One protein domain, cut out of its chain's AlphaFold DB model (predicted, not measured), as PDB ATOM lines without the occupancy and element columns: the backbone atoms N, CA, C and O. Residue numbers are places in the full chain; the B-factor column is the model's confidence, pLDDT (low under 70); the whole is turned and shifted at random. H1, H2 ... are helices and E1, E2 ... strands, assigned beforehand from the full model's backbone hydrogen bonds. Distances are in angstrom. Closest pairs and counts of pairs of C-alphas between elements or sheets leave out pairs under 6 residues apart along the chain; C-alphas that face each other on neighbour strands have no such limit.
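What this domain is: This is residues 6 to 107 and 264 to 290 of the 295 residues of the protein "Mrr_cat domain-containing protein" of Fremyella diplosiphon NIES-3275 (UniProt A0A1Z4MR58). A single long antiparallel sheet, strongly twisted and curled like part of a barrel, makes this domain: the long strands E1, E5, E4 and E3 lie side by side and give it its length, and the short strands E2, E6 and E7 continue the curl at one edge. Three short helices lie round it: H1 grazes the sheet, H3 is on it near E3 and E6, and H2 is not on it. The printed part has 129 residues, with the elements in the order E1 H1 H2 E2 E3 E4 E5 E6 E7 H3, and the sheet's order is E1 E5 E4 E3 E2 E6 E7. The class is mixed, helices and strands; the whole is compact, with a radius of gyration of the C-alphas of 15.9 A, but elongated in outline, spanning 59 by 36 by 26 A.

Where its parts are: E1, residues 7 to 18, begins at C-alpha 7 (2.897, -16.304, -8.917), is 31.9 A long and bends by 55 degrees at residue 12. H1 is residues 19 to 23 and H2 residues 30 to 35. E2, residues 46 to 49, is followed by E3, residues 62 to 70, 26.0 A, and E4, residues 77 to 86, 29.7 A. E5, residues 93 to 107, is the longest strand, 45.0 A, ending at C-alpha 107 (7.053, -16.798, -5.536). E6 is residues 275 to 278, E7 residues 284 to 286, and H3 residues 287 to 290, ending at C-alpha 290 (20.439, -15.112, -21.779).

How they stand to each other: E1, an edge strand, is antiparallel to E5 at 158 degrees, with N 10 and O 105 2.9 A apart, within hydrogen-bond range. E2, E3, E4 and E5 form a meander, each strand the antiparallel neighbour of the one before, and each successive pair is a hairpin. Within hydrogen-bond range are N 98 and O 81 of E5 and E4, 2.9 A, N 67 and O 80 of E3 and E4, 2.9 A, and N 48 and O 68 of E2 and E3, 2.8 A. E6 pairs in a staggered way: its residues 277 to 278 with E2, N 277 to O 49 being 2.9 A, and its residues 275 to 277 with E7, N 276 to O 285 being 2.8 A. E6 and E7 are a hairpin, and E7 is the other edge strand. H1 only grazes the sheet with its residues 19 to 22; the closest C-alphas of H1 and E5, those of His 19 and Trp 97, are 6.2 A apart. H3 is on the sheet at a height of 7.1 A, over none of its strands; its closest C-alphas to E6 are Thr 287 and Ser 275, 6.5 A. H2 is apart from E3, E4 and E5. In H1 and H2 every O i to N i+4 pair is within hydrogen-bond range; H3 is too short for such a pair.

The domain as a whole: The C-alphas farthest apart, those of Phe 6 and Gly 89, are 59.8 A apart. Residues 108 to 263 are not printed, and C-alphas 107 and 264 are 17.1 A apart across the cut. Of the links printed whole, the one from E2 to E3, 12 residues, is long. The mean pLDDT of the printed part is 79.3, and residues 19 to 28, 51 to 61 and 87 to 93 are under 70.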
ATOM      1  N   PHE A   6      -0.134 -13.489  -9.632       87.06
ATOM      2  CA  PHE A   6       1.060 -12.942  -8.983       87.06
ATOM      3  C   PHE A   6       2.143 -13.992  -8.726       87.06
ATOM      4  O   PHE A   6       3.239 -13.642  -8.303       87.06
ATOM      5  N   GLN A   7       1.879 -15.266  -9.028       90.12
ATOM      6  CA  GLN A   7       2.897 -16.304  -8.917       90.12
ATOM      7  C   GLN A   7       3.867 -16.208 -10.090       90.12
ATOM      8  O   GLN A   7       3.460 -16.161 -11.257       90.12
ATOM      9  N   ARG A   8       5.160 -16.182  -9.785       88.19
ATOM     10  CA  ARG A   8       6.241 -16.252 -10.769       88.19
ATOM     11  C   ARG A   8       7.217 -17.344 -10.385       88.19
ATOM     12  O   ARG A   8       7.486 -17.553  -9.208       88.19
ATOM     13  N   LEU A   9       7.731 -18.035 -11.394       87.00
ATOM     14  CA  LEU A   9       8.857 -18.939 -11.230       87.00
ATOM     15  C   LEU A   9      10.133 -18.101 -11.194       87.00
ATOM     16  O   LEU A   9      10.418 -17.370 -12.141       87.00
ATOM     17  N   VAL A  10      10.875 -18.200 -10.096       85.75
ATOM     18  CA  VAL A  10      12.133 -17.479  -9.887       85.75
ATOM     19  C   VAL A  10      13.263 -18.482  -9.705       85.75
ATOM     20  O   VAL A  10      13.103 -19.495  -9.022       85.75
ATOM     21  N   TYR A  11      14.400 -18.193 -10.334       85.38
ATOM     22  CA  TYR A  11      15.616 -18.986 -10.221       85.38
ATOM     23  C   TYR A  11      16.184 -18.942  -8.802       85.38
ATOM     24  O   TYR A  11      16.332 -17.863  -8.231       85.38
ATOM     25  N   LYS A  12      16.511 -20.110  -8.240       84.38
ATOM     26  CA  LYS A  12      17.099 -20.222  -6.896       84.38
ATOM     27  C   LYS A  12      18.478 -20.851  -6.894       84.38
ATOM     28  O   LYS A  12      19.369 -20.371  -6.203       84.38
ATOM     29  N   ASN A  13      18.628 -21.956  -7.607       86.44
ATOM     30  CA  ASN A  13      19.863 -22.723  -7.651       86.44
ATOM     31  C   ASN A  13      19.825 -23.676  -8.849       86.44
ATOM     32  O   ASN A  13      18.869 -23.651  -9.621       86.44
ATOM     33  N   TYR A  14      20.809 -24.553  -8.971       89.00
ATOM     34  CA  TYR A  14      20.797 -25.664  -9.905       89.00
ATOM     35  C   TYR A  14      21.028 -26.993  -9.182       89.00
ATOM     36  O   TYR A  14      21.556 -27.031  -8.072       89.00
ATOM     37  N   LEU A  15      20.611 -28.080  -9.826       88.06
ATOM     38  CA  LEU A  15      21.020 -29.440  -9.480       88.06
ATOM     39  C   LEU A  15      22.030 -29.926 -10.510       88.06
ATOM     40  O   LEU A  15      21.904 -29.583 -11.686       88.06
ATOM     41  N   THR A  16      22.990 -30.724 -10.059       86.88
ATOM     42  CA  THR A  16      23.999 -31.369 -10.899       86.88
ATOM     43  C   THR A  16      23.798 -32.865 -10.839       86.88
ATOM     44  O   THR A  16      23.510 -33.399  -9.772       86.88
ATOM     45  N   TYR A  17      23.975 -33.502 -11.983       81.94
ATOM     46  CA  TYR A  17      23.884 -34.937 -12.141       81.94
ATOM     47  C   TYR A  17      25.004 -35.389 -13.054       81.94
ATOM     48  O   TYR A  17      25.293 -34.729 -14.062       81.94
ATOM     49  N   ASP A  18      25.620 -36.505 -12.702       76.75
ATOM     50  CA  ASP A  18      26.594 -37.144 -13.568       76.75
ATOM     51  C   ASP A  18      25.999 -38.382 -14.259       76.75
ATOM     52  O   ASP A  18      24.839 -38.757 -14.067       76.75
ATOM     53  N   HIS A  19      26.800 -38.986 -15.133       68.69
ATOM     54  CA  HIS A  19      26.449 -40.203 -15.859       68.69
ATOM     55  C   HIS A  19      25.885 -41.351 -14.997       68.69
ATOM     56  O   HIS A  19      25.019 -42.077 -15.478       68.69
ATOM     57  N   ALA A  20      26.322 -41.514 -13.745       64.50
ATOM     58  CA  ALA A  20      25.864 -42.592 -12.873       64.50
ATOM     59  C   ALA A  20      24.436 -42.354 -12.358       64.50
ATOM     60  O   ALA A  20      23.643 -43.295 -12.302       64.50
ATOM     61  N   ASP A  21      24.089 -41.104 -12.044       64.56
ATOM     62  CA  ASP A  21      22.764 -40.739 -11.521       64.56
ATOM     63  C   ASP A  21      21.668 -40.907 -12.589       64.56
ATOM     64  O   ASP A  21      20.550 -41.350 -12.316       64.56
ATOM     65  N   ALA A  22      21.988 -40.594 -13.847       60.62
ATOM     66  CA  ALA A  22      21.048 -40.769 -14.950       60.62
ATOM     67  C   ALA A  22      20.849 -42.238 -15.336       60.62
ATOM     68  O   ALA A  22      19.719 -42.643 -15.615       60.62
ATOM     69  N   ASP A  23      21.915 -43.044 -15.308       61.03
ATOM     70  CA  ASP A  23      21.831 -44.491 -15.533       61.03
ATOM     71  C   ASP A  23      21.007 -45.188 -14.429       61.03
ATOM     72  O   ASP A  23      20.375 -46.219 -14.678       61.03
ATOM     73  N   ALA A  24      20.948 -44.600 -13.229       59.75
ATOM     74  CA  ALA A  24      20.077 -45.023 -12.131       59.75
ATOM     75  C   ALA A  24      18.606 -44.563 -12.281       59.75
ATOM     76  O   ALA A  24      17.757 -44.956 -11.477       59.75
ATOM     77  N   GLY A  25      18.277 -43.785 -13.320       57.59
ATOM     78  CA  GLY A  25      16.914 -43.333 -13.621       57.59
ATOM     79  C   GLY A  25      16.405 -42.207 -12.718       57.59
ATOM     80  O   GLY A  25      15.195 -42.009 -12.617       57.59
ATOM     81  N   GLU A  26      17.296 -41.467 -12.053       57.28
ATOM     82  CA  GLU A  26      16.918 -40.445 -11.063       57.28
ATOM     83  C   GLU A  26      16.329 -39.161 -11.678       57.28
ATOM     84  O   GLU A  26      15.791 -38.311 -10.965       57.28
ATOM     85  N   ILE A  27      16.363 -39.022 -13.007       60.09
ATOM     86  CA  ILE A  27      15.791 -37.883 -13.730       60.09
ATOM     87  C   ILE A  27      15.243 -38.340 -15.078       60.09
ATOM     88  O   ILE A  27      15.962 -38.948 -15.867       60.09
ATOM     89  N   ASP A  28      14.023 -37.922 -15.407       62.84
ATOM     90  CA  ASP A  28      13.508 -38.024 -16.770       62.84
ATOM     91  C   ASP A  28      12.976 -36.669 -17.257       62.84
ATOM     92  O   ASP A  28      11.795 -36.341 -17.143       62.84
ATOM     93  N   PHE A  29      13.883 -35.856 -17.804       74.56
ATOM     94  CA  PHE A  29      13.520 -34.766 -18.719       74.56
ATOM     95  C   PHE A  29      13.694 -35.189 -20.183       74.56
ATOM     96  O   PHE A  29      13.523 -34.362 -21.079       74.56
ATOM     97  N   GLY A  30      14.032 -36.457 -20.449       72.38
ATOM     98  CA  GLY A  30      14.403 -36.948 -21.774       72.38
ATOM     99  C   GLY A  30      13.310 -36.696 -22.803       72.38
ATOM    100  O   GLY A  30      13.601 -36.234 -23.905       72.38
ATOM    101  N   HIS A  31      12.049 -36.884 -22.412       77.69
ATOM    102  CA  HIS A  31      10.897 -36.574 -23.259       77.69
ATOM    103  C   HIS A  31      10.811 -35.086 -23.623       77.69
ATOM    104  O   HIS A  31      10.744 -34.736 -24.797       77.69
ATOM    105  N   ALA A  32      10.864 -34.200 -22.624       83.12
ATOM    106  CA  ALA A  32      10.804 -32.753 -22.836       83.12
ATOM    107  C   ALA A  32      11.968 -32.267 -23.719       83.12
ATOM    108  O   ALA A  32      11.783 -31.445 -24.619       83.12
ATOM    109  N   MET A  33      13.156 -32.840 -23.512       82.31
ATOM    110  CA  MET A  33      14.343 -32.554 -24.311       82.31
ATOM    111  C   MET A  33      14.223 -33.049 -25.752       82.31
ATOM    112  O   MET A  33      14.608 -32.326 -26.670       82.31
ATOM    113  N   PHE A  34      13.670 -34.245 -25.960       81.56
ATOM    114  CA  PHE A  34      13.419 -34.805 -27.287       81.56
ATOM    115  C   PHE A  34      12.389 -33.983 -28.070       81.56
ATOM    116  O   PHE A  34      12.580 -33.717 -29.254       81.56
ATOM    117  N   GLU A  35      11.325 -33.534 -27.406       85.25
ATOM    118  CA  GLU A  35      10.275 -32.721 -28.024       85.25
ATOM    119  C   GLU A  35      10.655 -31.240 -28.191       85.25
ATOM    120  O   GLU A  35       9.946 -30.494 -28.868       85.25
ATOM    121  N   GLY A  36      11.771 -30.793 -27.607       86.69
ATOM    122  CA  GLY A  36      12.212 -29.400 -27.704       86.69
ATOM    123  C   GLY A  36      11.382 -28.428 -26.857       86.69
ATOM    124  O   GLY A  36      11.285 -27.242 -27.186       86.69
ATOM    125  N   ILE A  37      10.744 -28.915 -25.789       90.75
ATOM    126  CA  ILE A  37       9.805 -28.147 -24.963       90.75
ATOM    127  C   ILE A  37      10.242 -28.077 -23.501       90.75
ATOM    128  O   ILE A  37      10.900 -28.959 -22.962       90.75
ATOM    129  N   CYS A  38       9.871 -26.992 -22.831       88.38
ATOM    130  CA  CYS A  38      10.171 -26.807 -21.419       88.38
ATOM    131  C   CYS A  38       9.348 -27.772 -20.545       88.38
ATOM    132  O   CYS A  38       8.116 -27.723 -20.618       88.38
ATOM    133  N   PRO A  39       9.971 -28.540 -19.630       86.88
ATOM    134  CA  PRO A  39       9.254 -29.492 -18.776       86.88
ATOM    135  C   PRO A  39       8.269 -28.825 -17.800       86.88
ATOM    136  O   PRO A  39       7.364 -29.481 -17.294       86.88
ATOM    137  N   PHE A  40       8.404 -27.516 -17.554       84.50
ATOM    138  CA  PHE A  40       7.558 -26.774 -16.612       84.50
ATOM    139  C   PHE A  40       6.398 -26.039 -17.279       84.50
ATOM    140  O   PHE A  40       5.285 -26.043 -16.763       84.50
ATOM    141  N   CYS A  41       6.648 -25.368 -18.407       85.50
ATOM    142  CA  CYS A  41       5.650 -24.500 -19.041       85.50
ATOM    143  C   CYS A  41       5.310 -24.888 -20.482       85.50
ATOM    144  O   CYS A  41       4.563 -24.157 -21.133       85.50
ATOM    145  N   GLN A  42       5.883 -25.983 -20.994       89.06
ATOM    146  CA  GLN A  42       5.617 -26.549 -22.324       89.06
ATOM    147  C   GLN A  42       5.912 -25.602 -23.503       89.06
ATOM    148  O   GLN A  42       5.602 -25.893 -24.653       89.06
ATOM    149  N   SER A  43       6.531 -24.447 -23.244       90.19
ATOM    150  CA  SER A  43       7.000 -23.536 -24.288       90.19
ATOM    151  C   SER A  43       8.285 -24.078 -24.902       90.19
ATOM    152  O   SER A  43       9.114 -24.627 -24.177       90.19
ATOM    153  N   GLN A  44       8.490 -23.855 -26.198       91.00
ATOM    154  CA  GLN A  44       9.751 -24.198 -26.853       91.00
ATOM    155  C   GLN A  44      10.928 -23.487 -26.171       91.00
ATOM    156  O   GLN A  44      10.854 -22.288 -25.869       91.00
ATOM    157  N   PHE A  45      11.998 -24.232 -25.895       90.44
ATOM    158  CA  PHE A  45      13.260 -23.638 -25.463       90.44
ATOM    159  C   PHE A  45      14.134 -23.317 -26.673       90.44
ATOM    160  O   PHE A  45      14.026 -23.939 -27.727       90.44
ATOM    161  N   LYS A  46      15.025 -22.342 -26.505       91.00
ATOM    162  CA  LYS A  46      16.098 -22.078 -27.461       91.00
ATOM    163  C   LYS A  46      17.337 -22.871 -27.082       91.00
ATOM    164  O   LYS A  46      17.596 -23.088 -25.896       91.00
ATOM    165  N   GLN A  47      18.101 -23.269 -28.092       92.00
ATOM    166  CA  GLN A  47      19.368 -23.958 -27.908       92.00
ATOM    167  C   GLN A  47      20.541 -23.033 -28.221       92.00
ATOM    168  O   GLN A  47      20.555 -22.317 -29.226       92.00
ATOM    169  N   TYR A  48      21.548 -23.117 -27.366       92.25
ATOM    170  CA  TYR A  48      22.788 -22.382 -27.484       92.25
ATOM    171  C   TYR A  48      23.968 -23.333 -27.352       92.25
ATOM    172  O   TYR A  48      23.953 -24.273 -26.552       92.25
ATOM    173  N   THR A  49      25.011 -23.078 -28.127       90.31
ATOM    174  CA  THR A  49      26.261 -23.834 -28.071       90.31
ATOM    175  C   THR A  49      27.403 -22.901 -27.742       90.31
ATOM    176  O   THR A  49      27.499 -21.809 -28.302       90.31
ATOM    177  N   HIS A  50      28.289 -23.336 -26.859       82.31
ATOM    178  CA  HIS A  50      29.572 -22.671 -26.704       82.31
ATOM    179  C   HIS A  50      30.507 -23.118 -27.833       82.31
ATOM    180  O   HIS A  50      30.589 -24.317 -28.107       82.31
ATOM    181  N   ASP A  51      31.190 -22.177 -28.484       66.81
ATOM    182  CA  ASP A  51      32.170 -22.487 -29.527       66.81
ATOM    183  C   ASP A  51      33.483 -22.970 -28.879       66.81
ATOM    184  O   ASP A  51      34.162 -22.175 -28.229       66.81
ATOM    185  N   PRO A  52      33.881 -24.245 -29.058       57.47
ATOM    186  CA  PRO A  52      35.111 -24.779 -28.475       57.47
ATOM    187  C   PRO A  52      36.380 -24.083 -28.986       57.47
ATOM    188  O   PRO A  52      37.424 -24.194 -28.354       57.47
ATOM    189  N   SER A  53      36.320 -23.379 -30.124       55.53
ATOM    190  CA  SER A  53      37.458 -22.621 -30.661       55.53
ATOM    191  C   SER A  53      37.753 -21.330 -29.888       55.53
ATOM    192  O   SER A  53      38.841 -20.771 -30.037       55.53
ATOM    193  N   LEU A  54      36.823 -20.874 -29.038       52.97
ATOM    194  CA  LEU A  54      37.008 -19.717 -28.155       52.97
ATOM    195  C   LEU A  54      37.738 -20.087 -26.855       52.97
ATOM    196  O   LEU A  54      38.431 -19.247 -26.279       52.97
ATOM    197  N   ASP A  55      37.662 -21.350 -26.439       53.91
ATOM    198  CA  ASP A  55      38.430 -21.892 -25.324       53.91
ATOM    199  C   ASP A  55      39.808 -22.350 -25.819       53.91
ATOM    200  O   ASP A  55      40.069 -23.527 -26.062       53.91
ATOM    201  N   PHE A  56      40.748 -21.411 -25.937       45.78
ATOM    202  CA  PHE A  56      42.169 -21.718 -26.156       45.78
ATOM    203  C   PHE A  56      42.825 -22.342 -24.903       45.78
ATOM    204  O   PHE A  56      43.911 -21.935 -24.480       45.78
ATOM    205  N   TYR A  57      42.215 -23.360 -24.292       47.84
ATOM    206  CA  TYR A  57      42.899 -24.187 -23.303       47.84
ATOM    207  C   TYR A  57      43.824 -25.172 -24.024       47.84
ATOM    208  O   TYR A  57      43.449 -26.258 -24.454       47.84
ATOM    209  N   LYS A  58      45.087 -24.755 -24.159       44.94
ATOM    210  CA  LYS A  58      46.230 -25.552 -24.630       44.94
ATOM    211  C   LYS A  58      46.572 -26.704 -23.667       44.94
ATOM    212  O   LYS A  58      47.650 -26.724 -23.076       44.94
ATOM    213  N   LYS A  59      45.702 -27.698 -23.547       50.44
ATOM    214  CA  LYS A  59      46.109 -29.068 -23.218       50.44
ATOM    215  C   LYS A  59      45.513 -29.949 -24.301       50.44
ATOM    216  O   LYS A  59      44.304 -30.080 -24.384       50.44
ATOM    217  N   GLN A  60      46.367 -30.483 -25.171       54.81
ATOM    218  CA  GLN A  60      46.029 -31.206 -26.409       54.81
ATOM    219  C   GLN A  60      45.212 -32.506 -26.206       54.81
ATOM    220  O   GLN A  60      45.127 -33.319 -27.121       54.81
ATOM    221  N   GLU A  61      44.623 -32.712 -25.028       64.44
ATOM    222  CA  GLU A  61      44.035 -33.976 -24.591       64.44
ATOM    223  C   GLU A  61      42.607 -33.843 -24.045       64.44
ATOM    224  O   GLU A  61      42.010 -34.872 -23.757       64.44
ATOM    225  N   GLU A  62      42.029 -32.639 -23.927       70.25
ATOM    226  CA  GLU A  62      40.648 -32.451 -23.445       70.25
ATOM    227  C   GLU A  62      39.865 -31.495 -24.359       70.25
ATOM    228  O   GLU A  62      40.261 -30.345 -24.553       70.25
ATOM    229  N   ILE A  63      38.746 -31.960 -24.922       74.88
ATOM    230  CA  ILE A  63      37.776 -31.125 -25.645       74.88
ATOM    231  C   ILE A  63      36.520 -31.019 -24.785       74.88
ATOM    232  O   ILE A  63      35.885 -32.029 -24.491       74.88
ATOM    233  N   MET A  64      36.128 -29.797 -24.430       77.75
ATOM    234  CA  MET A  64      34.887 -29.535 -23.703       77.75
ATOM    235  C   MET A  64      33.840 -28.924 -24.636       77.75
ATOM    236  O   MET A  64      34.060 -27.881 -25.254       77.75
ATOM    237  N   ARG A  65      32.674 -29.564 -24.726       83.38
ATOM    238  CA  ARG A  65      31.498 -29.065 -25.443       83.38
ATOM    239  C   ARG A  65      30.435 -28.670 -24.430       83.38
ATOM    240  O   ARG A  65      30.185 -29.390 -23.470       83.38
ATOM    241  N   ARG A  66      29.790 -27.525 -24.656       88.31
ATOM    242  CA  ARG A  66      28.717 -27.030 -23.786       88.31
ATOM    243  C   ARG A  66      27.479 -26.733 -24.610       88.31
ATOM    244  O   ARG A  66      27.561 -26.022 -25.615       88.31
ATOM    245  N   ARG A  67      26.339 -27.261 -24.178       90.50
ATOM    246  CA  ARG A  67      25.031 -27.014 -24.796       90.50
ATOM    247  C   ARG A  67      24.053 -26.536 -23.739       90.50
ATOM    248  O   ARG A  67      23.822 -27.236 -22.760       90.50
ATOM    249  N   LEU A  68      23.480 -25.361 -23.959       91.88
ATOM    250  CA  LEU A  68      22.497 -24.745 -23.082       91.88
ATOM    251  C   LEU A  68      21.130 -24.762 -23.767       91.88
ATOM    252  O   LEU A  68      20.983 -24.298 -24.896       91.88
ATOM    253  N   HIS A  69      20.129 -25.264 -23.060       91.94
ATOM    254  CA  HIS A  69      18.725 -25.154 -23.425       91.94
ATOM    255  C   HIS A  69      18.065 -24.172 -22.468       91.94
ATOM    256  O   HIS A  69      18.159 -24.348 -21.257       91.94
ATOM    257  N   LEU A  70      17.412 -23.137 -22.994       91.50
ATOM    258  CA  LEU A  70      16.812 -22.073 -22.189       91.50
ATOM    259  C   LEU A  70      15.367 -21.818 -22.607       91.50
ATOM    260  O   LEU A  70      15.063 -21.497 -23.758       91.50
ATOM    261  N   CYS A  71      14.463 -21.881 -21.636       89.44
ATOM    262  CA  CYS A  71      13.084 -21.473 -21.810       89.44
ATOM    263  C   CYS A  71      12.939 -19.956 -21.616       89.44
ATOM    264  O   CYS A  71      13.020 -19.440 -20.499       89.44
ATOM    265  N   ASN A  72      12.615 -19.233 -22.688       83.50
ATOM    266  CA  ASN A  72      12.373 -17.785 -22.626       83.50
ATOM    267  C   ASN A  72      11.053 -17.415 -21.934       83.50
ATOM    268  O   ASN A  72      10.892 -16.285 -21.480       83.50
ATOM    269  N   SER A  73      10.135 -18.372 -21.771       83.19
ATOM    270  CA  SER A  73       8.864 -18.155 -21.078       83.19
ATOM    271  C   SER A  73       9.036 -18.153 -19.552       83.19
ATOM    272  O   SER A  73       8.894 -17.107 -18.919       83.19
ATOM    273  N   CYS A  74       9.418 -19.288 -18.954       82.44
ATOM    274  CA  CYS A  74       9.497 -19.432 -17.492       82.44
ATOM    275  C   CYS A  74      10.906 -19.318 -16.893       82.44
ATOM    276  O   CYS A  74      11.036 -19.186 -15.683       82.44
ATOM    277  N   GLY A  75      11.952 -19.374 -17.717       84.44
ATOM    278  CA  GLY A  75      13.338 -19.204 -17.275       84.44
ATOM    279  C   GLY A  75      14.046 -20.448 -16.812       84.44
ATOM    280  O   GLY A  75      15.188 -20.366 -16.373       84.44
ATOM    281  N   TRP A  76      13.400 -21.594 -16.975       89.38
ATOM    282  CA  TRP A  76      14.069 -22.862 -16.793       89.38
ATOM    283  C   TRP A  76      15.180 -23.027 -17.828       89.38
ATOM    284  O   TRP A  76      15.000 -22.668 -18.996       89.38
ATOM    285  N   TRP A  77      16.302 -23.594 -17.403       90.62
ATOM    286  CA  TRP A  77      17.404 -23.940 -18.281       90.62
ATOM    287  C   TRP A  77      18.025 -25.282 -17.904       90.62
ATOM    288  O   TRP A  77      17.966 -25.712 -16.750       90.62
ATOM    289  N   GLN A  78      18.645 -25.911 -18.899       91.19
ATOM    290  CA  GLN A  78      19.478 -27.095 -18.752       91.19
ATOM    291  C   GLN A  78      20.811 -26.864 -19.456       91.19
ATOM    292  O   GLN A  78      20.840 -26.469 -20.622       91.19
ATOM    293  N   LEU A  79      21.904 -27.167 -18.770       90.94
ATOM    294  CA  LEU A  79      23.246 -27.158 -19.331       90.94
ATOM    295  C   LEU A  79      23.771 -28.592 -19.400       90.94
ATOM    296  O   LEU A  79      23.798 -29.298 -18.398       90.94
ATOM    297  N   ASN A  80      24.201 -28.999 -20.588       89.25
ATOM    298  CA  ASN A  80      24.932 -30.236 -20.820       89.25
ATOM    299  C   ASN A  80      26.402 -29.894 -21.088       89.25
ATOM    300  O   ASN A  80      26.705 -29.176 -22.050       89.25
ATOM    301  N   LEU A  81      27.282 -30.392 -20.223       87.62
ATOM    302  CA  LEU A  81      28.726 -30.355 -20.404       87.62
ATOM    303  C   LEU A  81      29.196 -31.739 -20.836       87.62
ATOM    304  O   LEU A  81      28.985 -32.709 -20.120       87.62
ATOM    305  N   GLU A  82      29.877 -31.817 -21.972       85.25
ATOM    306  CA  GLU A  82      30.526 -33.037 -22.444       85.25
ATOM    307  C   GLU A  82      32.029 -32.796 -22.503       85.25
ATOM    308  O   GLU A  82      32.486 -31.821 -23.103       85.25
ATOM    309  N   ARG A  83      32.802 -33.692 -21.899       83.06
ATOM    310  CA  ARG A  83      34.260 -33.676 -21.914       83.06
ATOM    311  C   ARG A  83      34.764 -34.924 -22.603       83.06
ATOM    312  O   ARG A  83      34.355 -36.043 -22.292       83.06
ATOM    313  N   GLU A  84      35.645 -34.707 -23.559       79.50
ATOM    314  CA  GLU A  84      36.260 -35.741 -24.368       79.50
ATOM    315  C   GLU A  84      37.757 -35.759 -24.065       79.50
ATOM    316  O   GLU A  84      38.444 -34.768 -24.314       79.50
ATOM    317  N   PHE A  85      38.254 -36.872 -23.523       75.31
ATOM    318  CA  PHE A  85      39.659 -37.043 -23.166       75.31
ATOM    319  C   PHE A  85      40.365 -37.936 -24.185       75.31
ATOM    320  O   PHE A  85      39.966 -39.086 -24.398       75.31
ATOM    321  N   ALA A  86      41.447 -37.442 -24.784       70.25
ATOM    322  CA  ALA A  86      42.317 -38.247 -25.628       70.25
ATOM    323  C   ALA A  86      43.228 -39.112 -24.743       70.25
ATOM    324  O   ALA A  86      44.127 -38.612 -24.072       70.25
ATOM    325  N   GLY A  87      43.003 -40.427 -24.731       58.16
ATOM    326  CA  GLY A  87      43.875 -41.362 -24.026       58.16
ATOM    327  C   GLY A  87      45.277 -41.393 -24.639       58.16
ATOM    328  O   GLY A  87      45.440 -41.605 -25.842       58.16
ATOM    329  N   GLY A  88      46.305 -41.213 -23.806       53.59
ATOM    330  CA  GLY A  88      47.699 -41.315 -24.231       53.59
ATOM    331  C   GLY A  88      48.004 -42.658 -24.912       53.59
ATOM    332  O   GLY A  88      47.763 -43.730 -24.356       53.59
ATOM    333  N   GLY A  89      48.541 -42.604 -26.134       56.03
ATOM    334  CA  GLY A  89      49.167 -43.732 -26.842       56.03
ATOM    335  C   GLY A  89      48.245 -44.821 -27.416       56.03
ATOM    336  O   GLY A  89      48.666 -45.554 -28.311       56.03
ATOM    337  N   GLN A  90      46.989 -44.924 -26.987       51.12
ATOM    338  CA  GLN A  90      45.984 -45.806 -27.588       51.12
ATOM    339  C   GLN A  90      44.691 -45.022 -27.782       51.12
ATOM    340  O   GLN A  90      44.281 -44.316 -26.875       51.12
ATOM    341  N   LYS A  91      44.051 -45.172 -28.952       55.97
ATOM    342  CA  LYS A  91      42.824 -44.497 -29.438       55.97
ATOM    343  C   LYS A  91      41.562 -44.700 -28.561       55.97
ATOM    344  O   LYS A  91      40.478 -44.939 -29.087       55.97
ATOM    345  N   ARG A  92      41.678 -44.690 -27.237       56.00
ATOM    346  CA  ARG A  92      40.557 -44.693 -26.306       56.00
ATOM    347  C   ARG A  92      40.228 -43.249 -25.999       56.00
ATOM    348  O   ARG A  92      41.016 -42.542 -25.379       56.00
ATOM    349  N   VAL A  93      39.071 -42.838 -26.484       66.12
ATOM    350  CA  VAL A  93      38.457 -41.577 -26.114       66.12
ATOM    351  C   VAL A  93      37.568 -41.870 -24.914       66.12
ATOM    352  O   VAL A  93      36.674 -42.711 -25.015       66.12
ATOM    353  N   ALA A  94      37.860 -41.259 -23.769       71.50
ATOM    354  CA  ALA A  94      36.949 -41.304 -22.632       71.50
ATOM    355  C   ALA A  94      35.977 -40.128 -22.746       71.50
ATOM    356  O   ALA A  94      36.395 -39.007 -23.038       71.50
ATOM    357  N   PHE A  95      34.695 -40.396 -22.519       72.75
ATOM    358  CA  PHE A  95      33.653 -39.380 -22.484       72.75
ATOM    359  C   PHE A  95      33.148 -39.256 -21.061       72.75
ATOM    360  O   PHE A  95      32.830 -40.259 -20.421       72.75
ATOM    361  N   TRP A  96      33.062 -38.027 -20.587       79.62
ATOM    362  CA  TRP A  96      32.402 -37.708 -19.337       79.62
ATOM    363  C   TRP A  96      31.397 -36.604 -19.596       79.62
ATOM    364  O   TRP A  96      31.680 -35.680 -20.358       79.62
ATOM    365  N   TRP A  97      30.219 -36.708 -19.001       82.00
ATOM    366  CA  TRP A  97      29.200 -35.689 -19.159       82.00
ATOM    367  C   TRP A  97      28.558 -35.347 -17.822       82.00
ATOM    368  O   TRP A  97      28.440 -36.192 -16.934       82.00
ATOM    369  N   GLU A  98      28.163 -34.086 -17.708       86.06
ATOM    370  CA  GLU A  98      27.490 -33.516 -16.549       86.06
ATOM    371  C   GLU A  98      26.237 -32.786 -17.031       86.06
ATOM    372  O   GLU A  98      26.274 -32.008 -17.995       86.06
ATOM    373  N   LEU A  99      25.122 -33.013 -16.343       87.12
ATOM    374  CA  LEU A  99      23.873 -32.304 -16.573       87.12
ATOM    375  C   LEU A  99      23.572 -31.386 -15.400       87.12
ATOM    376  O   LEU A  99      23.572 -31.797 -14.242       87.12
ATOM    377  N   TYR A 100      23.247 -30.141 -15.723       89.12
ATOM    378  CA  TYR A 100      22.828 -29.140 -14.757       89.12
ATOM    379  C   TYR A 100      21.425 -28.657 -15.098       89.12
ATOM    380  O   TYR A 100      21.158 -28.315 -16.251       89.12
ATOM    381  N   HIS A 101      20.547 -28.580 -14.100       88.19
ATOM    382  CA  HIS A 101      19.165 -28.129 -14.275       88.19
ATOM    383  C   HIS A 101      18.842 -26.985 -13.326       88.19
ATOM    384  O   HIS A 101      19.120 -27.072 -12.130       88.19
ATOM    385  N   ALA A 102      18.186 -25.947 -13.839       88.62
ATOM    386  CA  ALA A 102      17.696 -24.851 -13.020       88.62
ATOM    387  C   ALA A 102      16.613 -25.319 -12.035       88.62
ATOM    388  O   ALA A 102      15.616 -25.929 -12.430       88.62
ATOM    389  N   ILE A 103      16.764 -24.949 -10.766       87.38
ATOM    390  CA  ILE A 103      15.720 -25.015  -9.747       87.38
ATOM    391  C   ILE A 103      14.954 -23.697  -9.775       87.38
ATOM    392  O   ILE A 103      15.497 -22.626  -9.478       87.38
ATOM    393  N   LEU A 104      13.670 -23.800 -10.103       86.69
ATOM    394  CA  LEU A 104      12.726 -22.695 -10.046       86.69
ATOM    395  C   LEU A 104      11.761 -22.894  -8.881       86.69
ATOM    396  O   LEU A 104      11.280 -24.001  -8.646       86.69
ATOM    397  N   VAL A 105      11.437 -21.809  -8.185       87.56
ATOM    398  CA  VAL A 105      10.453 -21.812  -7.096       87.56
ATOM    399  C   VAL A 105       9.351 -20.809  -7.404       87.56
ATOM    400  O   VAL A 105       9.615 -19.738  -7.950       87.56
ATOM    401  N   HIS A 106       8.112 -21.163  -7.066       89.25
ATOM    402  CA  HIS A 106       6.982 -20.246  -7.155       89.25
ATOM    403  C   HIS A 106       7.056 -19.206  -6.040       89.25
ATOM    404  O   HIS A 106       7.138 -19.546  -4.860       89.25
ATOM    405  N   VAL A 107       7.010 -17.942  -6.434       90.56
ATOM    406  CA  VAL A 107       7.053 -16.798  -5.536       90.56
ATOM    407  C   VAL A 107       5.884 -15.876  -5.854       90.56
ATOM    408  O   VAL A 107       5.648 -15.535  -7.015       90.56
ATOM    409  N   LEU A 264      24.088 -15.002  -8.428       71.81
ATOM    410  CA  LEU A 264      23.699 -16.111  -9.307       71.81
ATOM    411  C   LEU A 264      24.507 -17.365  -8.982       71.81
ATOM    412  O   LEU A 264      25.714 -17.414  -9.205       71.81
ATOM    413  N   SER A 265      23.831 -18.405  -8.498       82.00
ATOM    414  CA  SER A 265      24.423 -19.741  -8.457       82.00
ATOM    415  C   SER A 265      24.558 -20.239  -9.894       82.00
ATOM    416  O   SER A 265      23.546 -20.472 -10.543       82.00
ATOM    417  N   LEU A 266      25.769 -20.359 -10.429       84.25
ATOM    418  CA  LEU A 266      26.023 -20.933 -11.756       84.25
ATOM    419  C   LEU A 266      26.963 -22.139 -11.632       84.25
ATOM    420  O   LEU A 266      27.729 -22.212 -10.663       84.25
ATOM    421  N   PRO A 267      26.909 -23.102 -12.571       86.69
ATOM    422  CA  PRO A 267      27.902 -24.169 -12.653       86.69
ATOM    423  C   PRO A 267      29.317 -23.586 -12.698       86.69
ATOM    424  O   PRO A 267      29.543 -22.600 -13.390       86.69
ATOM    425  N   VAL A 268      30.280 -24.203 -12.003       81.31
ATOM    426  CA  VAL A 268      31.646 -23.658 -11.809       81.31
ATOM    427  C   VAL A 268      32.358 -23.314 -13.126       81.31
ATOM    428  O   VAL A 268      33.194 -22.417 -13.169       81.31
ATOM    429  N   SER A 269      32.028 -24.008 -14.215       77.81
ATOM    430  CA  SER A 269      32.605 -23.774 -15.541       77.81
ATOM    431  C   SER A 269      31.968 -22.619 -16.325       77.81
ATOM    432  O   SER A 269      32.347 -22.421 -17.480       77.81
ATOM    433  N   ILE A 270      30.958 -21.943 -15.766       84.31
ATOM    434  CA  ILE A 270      30.166 -20.887 -16.406       84.31
ATOM    435  C   ILE A 270      30.154 -19.646 -15.514       84.31
ATOM    436  O   ILE A 270      29.849 -19.712 -14.326       84.31
ATOM    437  N   ASP A 271      30.384 -18.491 -16.125       83.88
ATOM    438  CA  ASP A 271      30.185 -17.185 -15.504       83.88
ATOM    439  C   ASP A 271      29.196 -16.325 -16.309       83.88
ATOM    440  O   ASP A 271      28.724 -16.705 -17.387       83.88
ATOM    441  N   CYS A 272      28.878 -15.138 -15.783       82.50
ATOM    442  CA  CYS A 272      27.976 -14.175 -16.415       82.50
ATOM    443  C   CYS A 272      28.441 -13.721 -17.811       82.50
ATOM    444  O   CYS A 272      27.605 -13.346 -18.631       82.50
ATOM    445  N   SER A 273      29.745 -13.759 -18.091       84.25
ATOM    446  CA  SER A 273      30.357 -13.298 -19.345       84.25
ATOM    447  C   SER A 273      30.548 -14.403 -20.387       84.25
ATOM    448  O   SER A 273      30.856 -14.117 -21.547       84.25
ATOM    449  N   THR A 274      30.336 -15.664 -19.998       85.81
ATOM    450  CA  THR A 274      30.508 -16.822 -20.877       85.81
ATOM    451  C   THR A 274      29.658 -16.648 -22.131       85.81
ATOM    452  O   THR A 274      28.464 -16.360 -22.056       85.81
ATOM    453  N   SER A 275      30.298 -16.780 -23.292       88.81
ATOM    454  CA  SER A 275      29.683 -16.514 -24.592       88.81
ATOM    455  C   SER A 275      28.995 -17.750 -25.169       88.81
ATOM    456  O   SER A 275      29.528 -18.863 -25.130       88.81
ATOM    457  N   TRP A 276      27.824 -17.524 -25.752       90.44
ATOM    458  CA  TRP A 276      26.921 -18.543 -26.270       90.44
ATOM    459  C   TRP A 276      26.463 -18.183 -27.675       90.44
ATOM    460  O   TRP A 276      25.895 -17.112 -27.881       90.44
ATOM    461  N   LEU A 277      26.650 -19.088 -28.632       90.94
ATOM    462  CA  LEU A 277      26.098 -18.955 -29.975       90.94
ATOM    463  C   LEU A 277      24.678 -19.525 -29.996       90.94
ATOM    464  O   LEU A 277      24.478 -20.703 -29.704       90.94
ATOM    465  N   CYS A 278      23.694 -18.704 -30.353       90.44
ATOM    466  CA  CYS A 278      22.322 -19.147 -30.569       90.44
ATOM    467  C   CYS A 278      22.223 -19.965 -31.862       90.44
ATOM    468  O   CYS A 278      22.688 -19.535 -32.923       90.44
ATOM    469  N   ASN A 279      21.592 -21.135 -31.790       87.50
ATOM    470  CA  ASN A 279      21.471 -22.015 -32.952       87.50
ATOM    471  C   ASN A 279      20.523 -21.456 -34.023       87.50
ATOM    472  O   ASN A 279      20.758 -21.690 -35.209       87.50
ATOM    473  N   ASP A 280      19.507 -20.692 -33.614       86.94
ATOM    474  CA  ASP A 280      18.456 -20.197 -34.508       86.94
ATOM    475  C   ASP A 280      18.904 -18.966 -35.307       86.94
ATOM    476  O   ASP A 280      18.758 -18.916 -36.527       86.94
ATOM    477  N   ASP A 281      19.450 -17.958 -34.621       89.12
ATOM    478  CA  ASP A 281      19.779 -16.653 -35.215       89.12
ATOM    479  C   ASP A 281      21.283 -16.429 -35.430       89.12
ATOM    480  O   ASP A 281      21.669 -15.413 -36.016       89.12
ATOM    481  N   ARG A 282      22.128 -17.377 -34.996       87.75
ATOM    482  CA  ARG A 282      23.595 -17.332 -35.107       87.75
ATOM    483  C   ARG A 282      24.237 -16.101 -34.461       87.75
ATOM    484  O   ARG A 282      25.364 -15.750 -34.808       87.75
ATOM    485  N   LYS A 283      23.554 -15.448 -33.517       90.25
ATOM    486  CA  LYS A 283      24.120 -14.360 -32.716       90.25
ATOM    487  C   LYS A 283      24.753 -14.900 -31.440       90.25
ATOM    488  O   LYS A 283      24.346 -15.939 -30.916       90.25
ATOM    489  N   THR A 284      25.739 -14.160 -30.948       89.19
ATOM    490  CA  THR A 284      26.406 -14.446 -29.680       89.19
ATOM    491  C   THR A 284      25.757 -13.653 -28.554       89.19
ATOM    492  O   THR A 284      25.479 -12.466 -28.713       89.19
ATOM    493  N   TYR A 285      25.555 -14.313 -27.421       89.75
ATOM    494  CA  TYR A 285      24.988 -13.758 -26.197       89.75
ATOM    495  C   TYR A 285      25.881 -14.123 -25.011       89.75
ATOM    496  O   TYR A 285      26.459 -15.211 -24.998       89.75
ATOM    497  N   SER A 286      25.993 -13.254 -24.009       88.44
ATOM    498  CA  SER A 286      26.581 -13.646 -22.724       88.44
ATOM    499  C   SER A 286      25.580 -14.458 -21.893       88.44
ATOM    500  O   SER A 286      24.368 -14.375 -22.111       88.44
ATOM    501  N   THR A 287      26.047 -15.233 -20.909       87.31
ATOM    502  CA  THR A 287      25.160 -15.909 -19.943       87.31
ATOM    503  C   THR A 287      24.193 -14.919 -19.293       87.31
ATOM    504  O   THR A 287      23.016 -15.234 -19.124       87.31
ATOM    505  N   LEU A 288      24.663 -13.712 -18.965       83.12
ATOM    506  CA  LEU A 288      23.827 -12.668 -18.382       83.12
ATOM    507  C   LEU A 288      22.712 -12.231 -19.341       83.12
ATOM    508  O   LEU A 288      21.557 -12.181 -18.923       83.12
ATOM    509  N   ASP A 289      23.029 -11.993 -20.619       85.31
ATOM    510  CA  ASP A 289      22.032 -11.629 -21.639       85.31
ATOM    511  C   ASP A 289      20.964 -12.715 -21.799       85.31
ATOM    512  O   ASP A 289      19.797 -12.424 -22.053       85.31
ATOM    513  N   LEU A 290      21.355 -13.983 -21.661       86.69
ATOM    514  CA  LEU A 290      20.439 -15.112 -21.779       86.69
ATOM    515  C   LEU A 290      19.526 -15.251 -20.559       86.69
ATOM    516  O   LEU A 290      18.324 -15.470 -20.705       86.69
TER     517      LEU A 290